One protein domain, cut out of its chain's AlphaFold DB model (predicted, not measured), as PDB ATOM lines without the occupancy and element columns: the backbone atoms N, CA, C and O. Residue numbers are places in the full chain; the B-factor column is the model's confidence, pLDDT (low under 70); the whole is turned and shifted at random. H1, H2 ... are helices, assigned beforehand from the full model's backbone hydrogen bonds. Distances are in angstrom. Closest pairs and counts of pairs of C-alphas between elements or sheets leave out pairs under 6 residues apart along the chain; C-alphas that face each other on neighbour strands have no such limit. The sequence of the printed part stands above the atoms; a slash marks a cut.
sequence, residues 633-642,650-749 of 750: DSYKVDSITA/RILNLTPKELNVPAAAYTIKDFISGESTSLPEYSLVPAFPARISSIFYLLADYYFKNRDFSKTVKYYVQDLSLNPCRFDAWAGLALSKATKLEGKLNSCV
ATOM      1  N   ASP A 633     251.531 163.474 267.436       89.12
ATOM      2  CA  ASP A 633     250.272 162.752 267.652       89.12
ATOM      3  C   ASP A 633     250.007 161.625 266.636       89.12
ATOM      4  O   ASP A 633     249.031 160.889 266.786       89.12
ATOM      5  N   SER A 634     250.918 161.404 265.680       92.06
ATOM      6  CA  SER A 634     250.870 160.261 264.754       92.06
ATOM      7  C   SER A 634     250.853 158.906 265.477       92.06
ATOM      8  O   SER A 634     251.236 158.776 266.651       92.06
ATOM      9  N   TYR A 635     250.423 157.849 264.789       89.81
ATOM     10  CA  TYR A 635     250.403 156.524 265.395       89.81
ATOM     11  C   TYR A 635     251.809 155.925 265.447       89.81
ATOM     12  O   TYR A 635     252.691 156.228 264.653       89.81
ATOM     13  N   LYS A 636     252.027 154.978 266.369       89.88
ATOM     14  CA  LYS A 636     253.313 154.269 266.495       89.88
ATOM     15  C   LYS A 636     253.758 153.573 265.196       89.88
ATOM     16  O   LYS A 636     254.946 153.326 265.029       89.88
ATOM     17  N   VAL A 637     252.821 153.225 264.313       89.81
ATOM     18  CA  VAL A 637     253.121 152.602 263.012       89.81
ATOM     19  C   VAL A 637     253.758 153.572 262.014       89.81
ATOM     20  O   VAL A 637     254.440 153.106 261.109       89.81
ATOM     21  N   ASP A 638     253.578 154.879 262.217       88.38
ATOM     22  CA  ASP A 638     254.120 155.945 261.365       88.38
ATOM     23  C   ASP A 638     255.543 156.357 261.794       88.38
ATOM     24  O   ASP A 638     256.266 157.022 261.056       88.38
ATOM     25  N   SER A 639     255.972 155.930 262.988       93.31
ATOM     26  CA  SER A 639     257.344 156.089 263.481       93.31
ATOM     27  C   SER A 639     258.308 155.138 262.760       93.31
ATOM     28  O   SER A 639     257.932 154.079 262.255       93.31
ATOM     29  N   ILE A 640     259.605 155.461 262.808       95.38
ATOM     30  CA  ILE A 640     260.671 154.590 262.295       95.38
ATOM     31  C   ILE A 640     260.660 153.197 262.947       95.38
ATOM     32  O   ILE A 640     260.208 153.004 264.079       95.38
ATOM     33  N   THR A 641     261.194 152.207 262.233       93.88
ATOM     34  CA  THR A 641     261.322 150.833 262.733       93.88
ATOM     35  C   THR A 641     262.491 150.687 263.712       93.88
ATOM     36  O   THR A 641     263.385 151.529 263.774       93.88
ATOM     37  N   ALA A 642     262.520 149.583 264.468       94.25
ATOM     38  CA  ALA A 642     263.634 149.277 265.372       94.25
ATOM     39  C   ALA A 642     264.974 149.073 264.637       94.25
ATOM     40  O   ALA A 642     266.021 149.396 265.186       94.25
ATOM     41  N   ARG A 650     274.010 153.943 264.954       95.25
ATOM     42  CA  ARG A 650     275.299 153.645 264.308       95.25
ATOM     43  C   ARG A 650     275.827 154.856 263.540       95.25
ATOM     44  O   ARG A 650     277.010 155.154 263.653       95.25
ATOM     45  N   ILE A 651     274.957 155.574 262.826       95.00
ATOM     46  CA  ILE A 651     275.294 156.824 262.132       95.00
ATOM     47  C   ILE A 651     275.770 157.873 263.142       95.00
ATOM     48  O   ILE A 651     276.842 158.444 262.963       95.00
ATOM     49  N   LEU A 652     275.037 158.091 264.241       92.69
ATOM     50  CA  LEU A 652     275.435 159.067 265.260       92.69
ATOM     51  C   LEU A 652     276.790 158.749 265.907       92.69
ATOM     52  O   LEU A 652     277.537 159.677 266.215       92.69
ATOM     53  N   ASN A 653     277.146 157.473 266.065       92.50
ATOM     54  CA  ASN A 653     278.454 157.068 266.590       92.50
ATOM     55  C   ASN A 653     279.627 157.395 265.646       92.50
ATOM     56  O   ASN A 653     280.764 157.451 266.104       92.50
ATOM     57  N   LEU A 654     279.356 157.626 264.357       93.31
ATOM     58  CA  LEU A 654     280.345 158.029 263.351       93.31
ATOM     59  C   LEU A 654     280.473 159.555 263.217       93.31
ATOM     60  O   LEU A 654     281.274 160.025 262.414       93.31
ATOM     61  N   THR A 655     279.694 160.328 263.979       89.31
ATOM     62  CA  THR A 655     279.706 161.796 263.908       89.31
ATOM     63  C   THR A 655     281.090 162.343 264.294       89.31
ATOM     64  O   THR A 655     281.555 162.062 265.405       89.31
ATOM     65  N   PRO A 656     281.737 163.164 263.441       88.62
ATOM     66  CA  PRO A 656     282.981 163.853 263.778       88.62
ATOM     67  C   PRO A 656     282.856 164.680 265.066       88.62
ATOM     68  O   PRO A 656     281.826 165.314 265.322       88.62
ATOM     69  N   LYS A 657     283.909 164.690 265.891       81.81
ATOM     70  CA  LYS A 657     283.898 165.341 267.219       81.81
ATOM     71  C   LYS A 657     283.727 166.859 267.124       81.81
ATOM     72  O   LYS A 657     283.258 167.491 268.070       81.81
ATOM     73  N   GLU A 658     284.075 167.428 265.978       79.69
ATOM     74  CA  GLU A 658     284.021 168.850 265.651       79.69
ATOM     75  C   GLU A 658     282.577 169.362 265.533       79.69
ATOM     76  O   GLU A 658     282.320 170.536 265.781       79.69
ATOM     77  N   LEU A 659     281.609 168.487 265.228       77.69
ATOM     78  CA  LEU A 659     280.197 168.851 265.037       77.69
ATOM     79  C   LEU A 659     279.407 169.028 266.351       77.69
ATOM     80  O   LEU A 659     278.186 169.136 266.303       77.69
ATOM     81  N   ASN A 660     280.090 169.031 267.504       66.75
ATOM     82  CA  ASN A 660     279.614 169.030 268.901       66.75
ATOM     83  C   ASN A 660     278.161 169.512 269.174       66.75
ATOM     84  O   ASN A 660     277.925 170.555 269.785       66.75
ATOM     85  N   VAL A 661     277.171 168.687 268.812       72.00
ATOM     86  CA  VAL A 661     275.741 168.883 269.128       72.00
ATOM     87  C   VAL A 661     275.451 168.865 270.642       72.00
ATOM     88  O   VAL A 661     274.613 169.647 271.097       72.00
ATOM     89  N   PRO A 662     276.121 168.036 271.477       70.38
ATOM     90  CA  PRO A 662     275.893 168.032 272.925       70.38
ATOM     91  C   PRO A 662     276.166 169.365 273.633       70.38
ATOM     92  O   PRO A 662     275.530 169.625 274.654       70.38
ATOM     93  N   ALA A 663     277.070 170.206 273.119       68.81
ATOM     94  CA  ALA A 663     277.327 171.529 273.687       68.81
ATOM     95  C   ALA A 663     276.148 172.495 273.467       68.81
ATOM     96  O   ALA A 663     275.719 173.163 274.405       68.81
ATOM     97  N   ALA A 664     275.556 172.506 272.268       70.62
ATOM     98  CA  ALA A 664     274.382 173.331 271.958       70.62
ATOM     99  C   ALA A 664     273.122 172.901 272.737       70.62
ATOM    100  O   ALA A 664     272.249 173.718 273.035       70.62
ATOM    101  N   ALA A 665     273.066 171.631 273.151       81.50
ATOM    102  CA  ALA A 665     271.992 171.100 273.985       81.50
ATOM    103  C   ALA A 665     271.913 171.729 275.387       81.50
ATOM    104  O   ALA A 665     270.863 171.613 276.021       81.50
ATOM    105  N   TYR A 666     272.972 172.379 275.889       83.31
ATOM    106  CA  TYR A 666     272.913 173.097 277.168       83.31
ATOM    107  C   TYR A 666     272.029 174.339 277.077       83.31
ATOM    108  O   TYR A 666     271.124 174.476 277.887       83.31
ATOM    109  N   THR A 667     272.162 175.147 276.025       83.12
ATOM    110  CA  THR A 667     271.346 176.359 275.840       83.12
ATOM    111  C   THR A 667     269.847 176.055 275.824       83.12
ATOM    112  O   THR A 667     269.051 176.763 276.436       83.12
ATOM    113  N   ILE A 668     269.448 174.960 275.165       87.81
ATOM    114  CA  ILE A 668     268.051 174.502 275.172       87.81
ATOM    115  C   ILE A 668     267.635 174.016 276.564       87.81
ATOM    116  O   ILE A 668     266.517 174.294 276.996       87.81
ATOM    117  N   LYS A 669     268.501 173.304 277.295       87.69
ATOM    118  CA  LYS A 669     268.198 172.873 278.670       87.69
ATOM    119  C   LYS A 669     268.008 174.057 279.609       87.69
ATOM    120  O   LYS A 669     267.020 174.035 280.336       87.69
ATOM    121  N   ASP A 670     268.886 175.054 279.544       87.75
ATOM    122  CA  ASP A 670     268.843 176.265 280.369       87.75
ATOM    123  C   ASP A 670     267.576 177.074 280.072       87.75
ATOM    124  O   ASP A 670     266.899 177.557 280.979       87.75
ATOM    125  N   PHE A 671     267.190 177.162 278.795       88.38
ATOM    126  CA  PHE A 671     265.915 177.764 278.404       88.38
ATOM    127  C   PHE A 671     264.723 177.006 279.004       88.38
ATOM    128  O   PHE A 671     263.810 177.607 279.564       88.38
ATOM    129  N   ILE A 672     264.734 175.669 278.949       88.00
ATOM    130  CA  ILE A 672     263.646 174.858 279.508       88.00
ATOM    131  C   ILE A 672     263.616 174.902 281.047       88.00
ATOM    132  O   ILE A 672     262.537 174.773 281.628       88.00
ATOM    133  N   SER A 673     264.762 175.019 281.726       86.06
ATOM    134  CA  SER A 673     264.820 175.154 283.190       86.06
ATOM    135  C   SER A 673     264.494 176.569 283.677       86.06
ATOM    136  O   SER A 673     264.270 176.751 284.872       86.06
ATOM    137  N   GLY A 674     264.400 177.546 282.767       84.56
ATOM    138  CA  GLY A 674     264.162 178.953 283.090       84.56
ATOM    139  C   GLY A 674     265.422 179.706 283.529       84.56
ATOM    140  O   GLY A 674     265.316 180.828 284.018       84.56
ATOM    141  N   GLU A 675     266.602 179.106 283.361       86.00
ATOM    142  CA  GLU A 675     267.912 179.730 283.600       86.00
ATOM    143  C   GLU A 675     268.313 180.679 282.457       86.00
ATOM    144  O   GLU A 675     269.082 181.617 282.669       86.00
ATOM    145  N   SER A 676     267.742 180.486 281.264       83.50
ATOM    146  CA  SER A 676     267.847 181.391 280.115       83.50
ATOM    147  C   SER A 676     266.463 181.834 279.634       83.50
ATOM    148  O   SER A 676     265.502 181.068 279.666       83.50
ATOM    149  N   THR A 677     266.360 183.071 279.140       79.12
ATOM    150  CA  THR A 677     265.131 183.625 278.534       79.12
ATOM    151  C   THR A 677     265.165 183.638 277.005       79.12
ATOM    152  O   THR A 677     264.164 183.970 276.372       79.12
ATOM    153  N   SER A 678     266.291 183.248 276.402       75.94
ATOM    154  CA  SER A 678     266.499 183.248 274.954       75.94
ATOM    155  C   SER A 678     266.794 181.845 274.429       75.94
ATOM    156  O   SER A 678     267.597 181.107 275.005       75.94
ATOM    157  N   LEU A 679     266.168 181.502 273.301       77.38
ATOM    158  CA  LEU A 679     266.540 180.338 272.495       77.38
ATOM    159  C   LEU A 679     267.924 180.549 271.850       77.38
ATOM    160  O   LEU A 679     268.359 181.696 271.727       77.38
ATOM    161  N   PRO A 680     268.616 179.474 271.425       70.69
ATOM    162  CA  PRO A 680     269.868 179.603 270.690       70.69
ATOM    163  C   PRO A 680     269.667 180.487 269.456       70.69
ATOM    164  O   PRO A 680     268.762 180.235 268.656       70.69
ATOM    165  N   GLU A 681     270.500 181.516 269.294       66.50
ATOM    166  CA  GLU A 681     270.530 182.269 268.041       66.50
ATOM    167  C   GLU A 681     270.931 181.337 266.893       66.50
ATOM    168  O   GLU A 681     271.783 180.463 267.056       66.50
ATOM    169  N   TYR A 682     270.348 181.537 265.709       65.62
ATOM    170  CA  TYR A 682     270.650 180.712 264.531       65.62
ATOM    171  C   TYR A 682     272.146 180.752 264.153       65.62
ATOM    172  O   TYR A 682     272.688 179.779 263.644       65.62
ATOM    173  N   SER A 683     272.828 181.859 264.473       60.44
ATOM    174  CA  SER A 683     274.280 182.061 264.351       60.44
ATOM    175  C   SER A 683     275.123 181.109 265.217       60.44
ATOM    176  O   SER A 683     276.301 180.917 264.930       60.44
ATOM    177  N   LEU A 684     274.531 180.526 266.264       62.56
ATOM    178  CA  LEU A 684     275.172 179.630 267.233       62.56
ATOM    179  C   LEU A 684     274.797 178.155 267.020       62.56
ATOM    180  O   LEU A 684     275.266 177.293 267.767       62.56
ATOM    181  N   VAL A 685     273.952 177.849 266.026       67.50
ATOM    182  CA  VAL A 685     273.607 176.468 265.668       67.50
ATOM    183  C   VAL A 685     274.879 175.772 265.159       67.50
ATOM    184  O   VAL A 685     275.543 176.310 264.270       67.50
ATOM    185  N   PRO A 686     275.250 174.593 265.702       67.06
ATOM    186  CA  PRO A 686     276.393 173.834 265.207       67.06
ATOM    187  C   PRO A 686     276.308 173.644 263.693       67.06
ATOM    188  O   PRO A 686     275.214 173.455 263.163       67.06
ATOM    189  N   ALA A 687     277.451 173.624 263.001       75.06
ATOM    190  CA  ALA A 687     277.541 173.371 261.558       75.06
ATOM    191  C   ALA A 687     277.217 171.902 261.193       75.06
ATOM    192  O   ALA A 687     277.974 171.230 260.497       75.06
ATOM    193  N   PHE A 688     276.110 171.374 261.712       83.81
ATOM    194  CA  PHE A 688     275.643 170.017 261.499       83.81
ATOM    195  C   PHE A 688     275.053 169.884 260.085       83.81
ATOM    196  O   PHE A 688     274.317 170.775 259.651       83.81
ATOM    197  N   PRO A 689     275.329 168.795 259.342       87.69
ATOM    198  CA  PRO A 689     274.871 168.688 257.962       87.69
ATOM    199  C   PRO A 689     273.339 168.684 257.860       87.69
ATOM    200  O   PRO A 689     272.665 167.815 258.416       87.69
ATOM    201  N   ALA A 690     272.785 169.628 257.092       85.12
ATOM    202  CA  ALA A 690     271.338 169.817 256.958       85.12
ATOM    203  C   ALA A 690     270.599 168.555 256.476       85.12
ATOM    204  O   ALA A 690     269.497 168.277 256.949       85.12
ATOM    205  N   ARG A 691     271.235 167.768 255.594       85.25
ATOM    206  CA  ARG A 691     270.698 166.510 255.035       85.25
ATOM    207  C   ARG A 691     270.278 165.519 256.127       85.25
ATOM    208  O   ARG A 691     269.176 164.992 256.101       85.25
ATOM    209  N   ILE A 692     271.096 165.374 257.168       90.94
ATOM    210  CA  ILE A 692     270.830 164.447 258.278       90.94
ATOM    211  C   ILE A 692     270.243 165.126 259.523       90.94
ATOM    212  O   ILE A 692     270.139 164.504 260.576       90.94
ATOM    213  N   SER A 693     269.867 166.405 259.446       89.12
ATOM    214  CA  SER A 693     269.459 167.201 260.618       89.12
ATOM    215  C   SER A 693     268.224 166.662 261.350       89.12
ATOM    216  O   SER A 693     268.060 166.913 262.542       89.12
ATOM    217  N   SER A 694     267.368 165.892 260.674       94.12
ATOM    218  CA  SER A 694     266.187 165.253 261.266       94.12
ATOM    219  C   SER A 694     266.489 163.948 262.014       94.12
ATOM    220  O   SER A 694     265.581 163.371 262.609       94.12
ATOM    221  N   ILE A 695     267.746 163.487 262.051       95.62
ATOM    222  CA  ILE A 695     268.129 162.231 262.717       95.62
ATOM    223  C   ILE A 695     267.750 162.205 264.204       95.62
ATOM    224  O   ILE A 695     267.218 161.209 264.694       95.62
ATOM    225  N   PHE A 696     267.970 163.313 264.919       94.88
ATOM    226  CA  PHE A 696     267.650 163.418 266.343       94.88
ATOM    227  C   PHE A 696     266.139 163.395 266.579       94.88
ATOM    228  O   PHE A 696     265.683 162.749 267.518       94.88
ATOM    229  N   TYR A 697     265.361 164.027 265.699       96.44
ATOM    230  CA  TYR A 697     263.904 163.991 265.761       96.44
ATOM    231  C   TYR A 697     263.340 162.588 265.563       96.44
ATOM    232  O   TYR A 697     262.540 162.140 266.377       96.44
ATOM    233  N   LEU A 698     263.794 161.875 264.530       97.25
ATOM    234  CA  LEU A 698     263.327 160.517 264.239       97.25
ATOM    235  C   LEU A 698     263.620 159.555 265.399       97.25
ATOM    236  O   LEU A 698     262.775 158.738 265.763       97.25
ATOM    237  N   LEU A 699     264.792 159.687 266.029       97.06
ATOM    238  CA  LEU A 699     265.119 158.947 267.248       97.06
ATOM    239  C   LEU A 699     264.223 159.353 268.425       97.06
ATOM    240  O   LEU A 699     263.743 158.490 269.160       97.06
ATOM    241  N   ALA A 700     264.000 160.652 268.625       96.62
ATOM    242  CA  ALA A 700     263.168 161.148 269.714       96.62
ATOM    243  C   ALA A 700     261.725 160.644 269.609       96.62
ATOM    244  O   ALA A 700     261.195 160.138 270.602       96.62
ATOM    245  N   ASP A 701     261.139 160.726 268.413       97.06
ATOM    246  CA  ASP A 701     259.801 160.226 268.109       97.06
ATOM    247  C   ASP A 701     259.702 158.714 268.356       97.06
ATOM    248  O   ASP A 701     258.855 158.271 269.133       97.06
ATOM    249  N   TYR A 702     260.653 157.921 267.851       96.94
ATOM    250  CA  TYR A 702     260.695 156.481 268.120       96.94
ATOM    251  C   TYR A 702     260.659 156.151 269.613       96.94
ATOM    252  O   TYR A 702     259.872 155.314 270.073       96.94
ATOM    253  N   TYR A 703     261.517 156.804 270.400       96.94
ATOM    254  CA  TYR A 703     261.564 156.573 271.839       96.94
ATOM    255  C   TYR A 703     260.309 157.089 272.543       96.94
ATOM    256  O   TYR A 703     259.849 156.454 273.494       96.94
ATOM    257  N   PHE A 704     259.710 158.179 272.048       95.19
ATOM    258  CA  PHE A 704     258.450 158.717 272.556       95.19
ATOM    259  C   PHE A 704     257.313 157.708 272.386       95.19
ATOM    260  O   PHE A 704     256.676 157.325 273.372       95.19
ATOM    261  N   LYS A 705     257.116 157.182 271.171       93.88
ATOM    262  CA  LYS A 705     256.081 156.173 270.888       93.88
ATOM    263  C   LYS A 705     256.334 154.851 271.627       93.88
ATOM    264  O   LYS A 705     255.392 154.112 271.918       93.88
ATOM    265  N   ASN A 706     257.588 154.555 271.979       94.19
ATOM    266  CA  ASN A 706     257.974 153.399 272.799       94.19
ATOM    267  C   ASN A 706     258.012 153.665 274.313       94.19
ATOM    268  O   ASN A 706     258.340 152.754 275.071       94.19
ATOM    269  N   ARG A 707     257.616 154.864 274.762       92.38
ATOM    270  CA  ARG A 707     257.547 155.268 276.177       92.38
ATOM    271  C   ARG A 707     258.900 155.278 276.913       92.38
ATOM    272  O   ARG A 707     258.924 155.252 278.142       92.38
ATOM    273  N   ASP A 708     260.028 155.383 276.202       94.00
ATOM    274  CA  ASP A 708     261.340 155.663 276.812       94.00
ATOM    275  C   ASP A 708     261.553 157.178 276.928       94.00
ATOM    276  O   ASP A 708     262.341 157.806 276.216       94.00
ATOM    277  N   PHE A 709     260.855 157.782 277.889       92.19
ATOM    278  CA  PHE A 709     260.866 159.231 278.094       92.19
ATOM    279  C   PHE A 709     262.235 159.795 278.516       92.19
ATOM    280  O   PHE A 709     262.412 161.012 278.612       92.19
ATOM    281  N   SER A 710     263.220 158.960 278.852       91.00
ATOM    282  CA  SER A 710     264.585 159.421 279.133       91.00
ATOM    283  C   SER A 710     265.345 159.691 277.851       91.00
ATOM    284  O   SER A 710     265.895 160.785 277.698       91.00
ATOM    285  N   LYS A 711     265.303 158.752 276.907       94.12
ATOM    286  CA  LYS A 711     265.893 158.959 275.587       94.12
ATOM    287  C   LYS A 711     265.105 159.968 274.758       94.12
ATOM    288  O   LYS A 711     265.730 160.799 274.109       94.12
ATOM    289  N   THR A 712     263.775 159.990 274.863       95.25
ATOM    290  CA  THR A 712     262.937 160.999 274.197       95.25
ATOM    291  C   THR A 712     263.359 162.422 274.545       95.25
ATOM    292  O   THR A 712     263.648 163.219 273.660       95.25
ATOM    293  N   VAL A 713     263.455 162.740 275.843       93.12
ATOM    294  CA  VAL A 713     263.858 164.080 276.298       93.12
ATOM    295  C   VAL A 713     265.261 164.425 275.801       93.12
ATOM    296  O   VAL A 713     265.483 165.543 275.349       93.12
ATOM    297  N   LYS A 714     266.204 163.472 275.855       92.81
ATOM    298  CA  LYS A 714     267.570 163.671 275.351       92.81
ATOM    299  C   LYS A 714     267.566 164.053 273.868       92.81
ATOM    300  O   LYS A 714     268.187 165.051 273.508       92.81
ATOM    301  N   TYR A 715     266.888 163.271 273.032       94.75
ATOM    302  CA  TYR A 715     266.932 163.441 271.583       94.75
ATOM    303  C   TYR A 715     266.105 164.637 271.092       94.75
ATOM    304  O   TYR A 715     266.589 165.353 270.222       94.75
ATOM    305  N   TYR A 716     264.949 164.956 271.693       95.50
ATOM    306  CA  TYR A 716     264.225 166.191 271.347       95.50
ATOM    307  C   TYR A 716     265.014 167.449 271.711       95.50
ATOM    308  O   TYR A 716     265.016 168.406 270.950       95.50
ATOM    309  N   VAL A 717     265.728 167.459 272.841       92.94
ATOM    310  CA  VAL A 717     266.601 168.592 273.192       92.94
ATOM    311  C   VAL A 717     267.727 168.759 272.165       92.94
ATOM    312  O   VAL A 717     268.024 169.882 271.763       92.94
ATOM    313  N   GLN A 718     268.343 167.659 271.719       91.06
ATOM    314  CA  GLN A 718     269.369 167.695 270.669       91.06
ATOM    315  C   GLN A 718     268.798 168.171 269.331       91.06
ATOM    316  O   GLN A 718     269.425 168.987 268.664       91.06
ATOM    317  N   ASP A 719     267.593 167.731 268.974       92.62
ATOM    318  CA  ASP A 719     266.911 168.191 267.768       92.62
ATOM    319  C   ASP A 719     266.609 169.693 267.811       92.62
ATOM    320  O   ASP A 719     266.951 170.415 266.881       92.62
ATOM    321  N   LEU A 720     266.062 170.186 268.923       91.25
ATOM    322  CA  LEU A 720     265.781 171.609 269.138       91.25
ATOM    323  C   LEU A 720     267.046 172.472 269.175       91.25
ATOM    324  O   LEU A 720     266.971 173.674 268.944       91.25
ATOM    325  N   SER A 721     268.210 171.874 269.431       88.38
ATOM    326  CA  SER A 721     269.497 172.575 269.336       88.38
ATOM    327  C   SER A 721     269.893 172.861 267.886       88.38
ATOM    328  O   SER A 721     270.644 173.798 267.635       88.38
ATOM    329  N   LEU A 722     269.396 172.057 266.939       87.69
ATOM    330  CA  LEU A 722     269.599 172.244 265.500       87.69
ATOM    331  C   LEU A 722     268.419 172.969 264.842       87.69
ATOM    332  O   LEU A 722     268.610 173.779 263.942       87.69
ATOM    333  N   ASN A 723     267.200 172.683 265.299       88.38
ATOM    334  CA  ASN A 723     265.945 173.182 264.748       88.38
ATOM    335  C   ASN A 723     265.054 173.776 265.862       88.38
ATOM    336  O   ASN A 723     264.023 173.184 266.196       88.38
ATOM    337  N   PRO A 724     265.392 174.954 266.431       87.69
ATOM    338  CA  PRO A 724     264.668 175.522 267.577       87.69
ATOM    339  C   PRO A 724     263.180 175.800 267.322       87.69
ATOM    340  O   PRO A 724     262.393 175.872 268.263       87.69
ATOM    341  N   CYS A 725     262.780 175.950 266.057       87.88
ATOM    342  CA  CYS A 725     261.408 176.266 265.658       87.88
ATOM    343  C   CYS A 725     260.537 175.030 265.363       87.88
ATOM    344  O   CYS A 725     259.391 175.197 264.947       87.88
ATOM    345  N   ARG A 726     261.039 173.793 265.524       91.69
ATOM    346  CA  ARG A 726     260.250 172.590 265.210       91.69
ATOM    347  C   ARG A 726     259.159 172.361 266.260       91.69
ATOM    348  O   ARG A 726     259.443 171.936 267.379       91.69
ATOM    349  N   PHE A 727     257.908 172.616 265.877       94.75
ATOM    350  CA  PHE A 727     256.738 172.494 266.751       94.75
ATOM    351  C   PHE A 727     256.592 171.094 267.365       94.75
ATOM    352  O   PHE A 727     256.503 170.976 268.588       94.75
ATOM    353  N   ASP A 728     256.649 170.035 266.552       95.06
ATOM    354  CA  ASP A 728     256.473 168.658 267.029       95.06
ATOM    355  C   ASP A 728     257.502 168.241 268.083       95.06
ATOM    356  O   ASP A 728     257.180 167.516 269.027       95.06
ATOM    357  N   ALA A 729     258.736 168.744 267.974       95.06
ATOM    358  CA  ALA A 729     259.782 168.470 268.953       95.06
ATOM    359  C   ALA A 729     259.460 169.110 270.313       95.06
ATOM    360  O   ALA A 729     259.629 168.469 271.353       95.06
ATOM    361  N   TRP A 730     258.932 170.341 270.322       95.12
ATOM    362  CA  TRP A 730     258.449 170.994 271.542       95.12
ATOM    363  C   TRP A 730     257.241 170.277 272.146       95.12
ATOM    364  O   TRP A 730     257.218 170.039 273.356       95.12
ATOM    365  N   ALA A 731     256.264 169.900 271.318       95.44
ATOM    366  CA  ALA A 731     255.062 169.197 271.756       95.44
ATOM    367  C   ALA A 731     255.407 167.835 272.387       95.44
ATOM    368  O   ALA A 731     255.044 167.567 273.539       95.44
ATOM    369  N   GLY A 732     256.188 167.007 271.686       93.94
ATOM    370  CA  GLY A 732     256.635 165.701 272.177       93.94
ATOM    371  C   GLY A 732     257.484 165.801 273.449       93.94
ATOM    372  O   GLY A 732     257.320 165.011 274.388       93.94
ATOM    373  N   LEU A 733     258.351 166.815 273.543       94.81
ATOM    374  CA  LEU A 733     259.149 167.086 274.738       94.81
ATOM    375  C   LEU A 733     258.284 167.481 275.944       94.81
ATOM    376  O   LEU A 733     258.499 166.961 277.044       94.81
ATOM    377  N   ALA A 734     257.308 168.371 275.748       93.75
ATOM    378  CA  ALA A 734     256.395 168.814 276.799       93.75
ATOM    379  C   ALA A 734     255.571 167.641 277.352       93.75
ATOM    380  O   ALA A 734     255.555 167.422 278.566       93.75
ATOM    381  N   LEU A 735     254.983 166.824 276.472       93.44
ATOM    382  CA  LEU A 735     254.223 165.624 276.846       93.44
ATOM    383  C   LEU A 735     255.084 164.594 277.595       93.44
ATOM    384  O   LEU A 735     254.648 164.005 278.589       93.44
ATOM    385  N   SER A 736     256.336 164.416 277.168       92.44
ATOM    386  CA  SER A 736     257.289 163.514 277.828       92.44
ATOM    387  C   SER A 736     257.644 163.977 279.241       92.44
ATOM    388  O   SER A 736     257.725 163.168 280.169       92.44
ATOM    389  N   LYS A 737     257.855 165.287 279.429       89.62
ATOM    390  CA  LYS A 737     258.121 165.864 280.752       89.62
ATOM    391  C   LYS A 737     256.890 165.810 281.653       89.62
ATOM    392  O   LYS A 737     257.046 165.446 282.816       89.62
ATOM    393  N   ALA A 738     255.700 166.105 281.127       90.00
ATOM    394  CA  ALA A 738     254.442 166.002 281.863       90.00
ATOM    395  C   ALA A 738     254.226 164.576 282.390       90.00
ATOM    396  O   ALA A 738     254.073 164.393 283.594       90.00
ATOM    397  N   THR A 739     254.368 163.563 281.527       89.12
ATOM    398  CA  THR A 739     254.258 162.145 281.918       89.12
ATOM    399  C   THR A 739     255.276 161.760 282.999       89.12
ATOM    400  O   THR A 739     254.960 161.040 283.945       89.12
ATOM    401  N   LYS A 740     256.518 162.255 282.906       86.88
ATOM    402  CA  LYS A 740     257.545 162.022 283.936       86.88
ATOM    403  C   LYS A 740     257.217 162.686 285.271       86.88
ATOM    404  O   LYS A 740     257.497 162.099 286.315       86.88
ATOM    405  N   LEU A 741     256.688 163.908 285.245       87.75
ATOM    406  CA  LEU A 741     256.261 164.621 286.448       87.75
ATOM    407  C   LEU A 741     255.070 163.918 287.094       87.75
ATOM    408  O   LEU A 741     255.110 163.670 288.292       87.75
ATOM    409  N   GLU A 742     254.076 163.522 286.303       88.50
ATOM    410  CA  GLU A 742     252.928 162.744 286.764       88.50
ATOM    411  C   GLU A 742     253.369 161.417 287.393       88.50
ATOM    412  O   GLU A 742     252.976 161.106 288.511       88.50
ATOM    413  N   GLY A 743     254.266 160.670 286.741       85.69
ATOM    414  CA  GLY A 743     254.818 159.434 287.297       85.69
ATOM    415  C   GLY A 743     255.533 159.646 288.637       85.69
ATOM    416  O   GLY A 743     255.347 158.859 289.562       85.69
ATOM    417  N   LYS A 744     256.306 160.734 288.772       86.25
ATOM    418  CA  LYS A 744     256.940 161.104 290.047       86.25
ATOM    419  C   LYS A 744     255.905 161.464 291.111       86.25
ATOM    420  O   LYS A 744     255.996 160.952 292.219       86.25
ATOM    421  N   LEU A 745     254.917 162.290 290.775       87.19
ATOM    422  CA  LEU A 745     253.842 162.678 291.692       87.19
ATOM    423  C   LEU A 745     253.051 161.457 292.174       87.19
ATOM    424  O   LEU A 745     252.831 161.312 293.372       87.19
ATOM    425  N   ASN A 746     252.719 160.536 291.270       85.19
ATOM    426  CA  ASN A 746     252.025 159.290 291.593       85.19
ATOM    427  C   ASN A 746     252.880 158.349 292.457       85.19
ATOM    428  O   ASN A 746     252.340 157.630 293.289       85.19
ATOM    429  N   SER A 747     254.209 158.375 292.309       80.88
ATOM    430  CA  SER A 747     255.128 157.634 293.190       80.88
ATOM    431  C   SER A 747     255.323 158.270 294.573       80.88
ATOM    432  O   SER A 747     255.897 157.641 295.456       80.88
ATOM    433  N   CYS A 748     254.861 159.511 294.764       75.12
ATOM    434  CA  CYS A 748     254.919 160.240 296.033       75.12
ATOM    435  C   CYS A 748     253.626 160.124 296.860       75.12
ATOM    436  O   CYS A 748     253.506 160.800 297.881       75.12
ATOM    437  N   VAL A 749     252.665 159.295 296.437       59.94
ATOM    438  CA  VAL A 749     251.473 158.976 297.234       59.94
ATOM    439  C   VAL A 749     251.869 157.948 298.312       59.94
ATOM    440  O   VAL A 749     252.403 156.903 297.939       59.94
TER     441      VAL A 749
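What this domain is: This is residues 633 to 642 and 650 to 749 of the 750 residues of an uncharacterized protein of Phlebotomus papatasi (UniProt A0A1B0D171). Three helices, H3, H4 and H5, form an up-and-down bundle, each running against the one before it in the chain, with H4 in the middle of the domain and H2 crossing over the end of H4. The last part of H5 and the residues after it, 741 to 749, stick out as a single arm, while the short H1 lies away from the other helices. The printed part has 110 residues, with five named helices in the order H1, H2, H3, H4, H5 and no named strand, and its class is all helix. The whole is compact, with a radius of gyration of the C-alphas of 14.5 A, and spans 46 by 36 by 23 A.

Where its parts are: Begin at C-alpha 633, at (250.272, 162.752, 267.652); residues 633 to 642 hold no named element. Beyond the cut, find C-alpha 650 at (275.299, 153.645, 264.308), where H1 begins; it takes in residues 650 to 653. H2 follows at residues 661 to 673, 18.9 A from first to last C-alpha. After it come H3, residues 695 to 705 and 15.8 A long, and H4, residues 709 to 722 and 20.1 A long. H5, the longest helix, runs 30.4 A from residue 727 to C-alpha 747 at (255.128, 157.634, 293.190).

How they stand to each other: Start at the hub, H4, which touches H2, H3 and H5. H3 and H4 form a helical hairpin, with a shallow tilt of 28 degrees, opposite ways; their closest C-alphas, those of Ala 700 and Thr 712, are 4.5 A apart. H4 and H5 form another, with a shallow tilt of 29 degrees, and the closest C-alphas are those of Tyr 716 and Ala 729, at 5.5 A. H5 touches H3 with residues 729 to 736 alone, the same way at a steep tilt of 40 degrees; the C-alphas of Tyr 697 and Ala 729 come closest, at 6.9 A. With residues 717 to 722 alone H4 touches H2, about perpendicular at 74 degrees; look at Ala 665 and Gln 718, the closest C-alphas, 5.4 A apart. The helix packing is part aligned, part crossed. H1 touches no helix and is only just apart from H3, at 8.4 A. Every O i to N i+4 pair is within hydrogen-bond range in H3 and H5, against 6 of 9 in H2 and 9 of 10 in H4; H1 is too short for such a pair.

The domain as a whole: The two C-alphas farthest apart, those of Arg 691 and Val 749, are 47.0 A from each other. Residues 643 to 649 are not printed, and C-alphas 642 and 650 are 12.5 A apart across the cut. The link from H2 to H3, residues 674 to 694, is long. Mean pLDDT of the printed part is 87.1; look for values under 70 at residues 660, 663, 681 to 686 and 749.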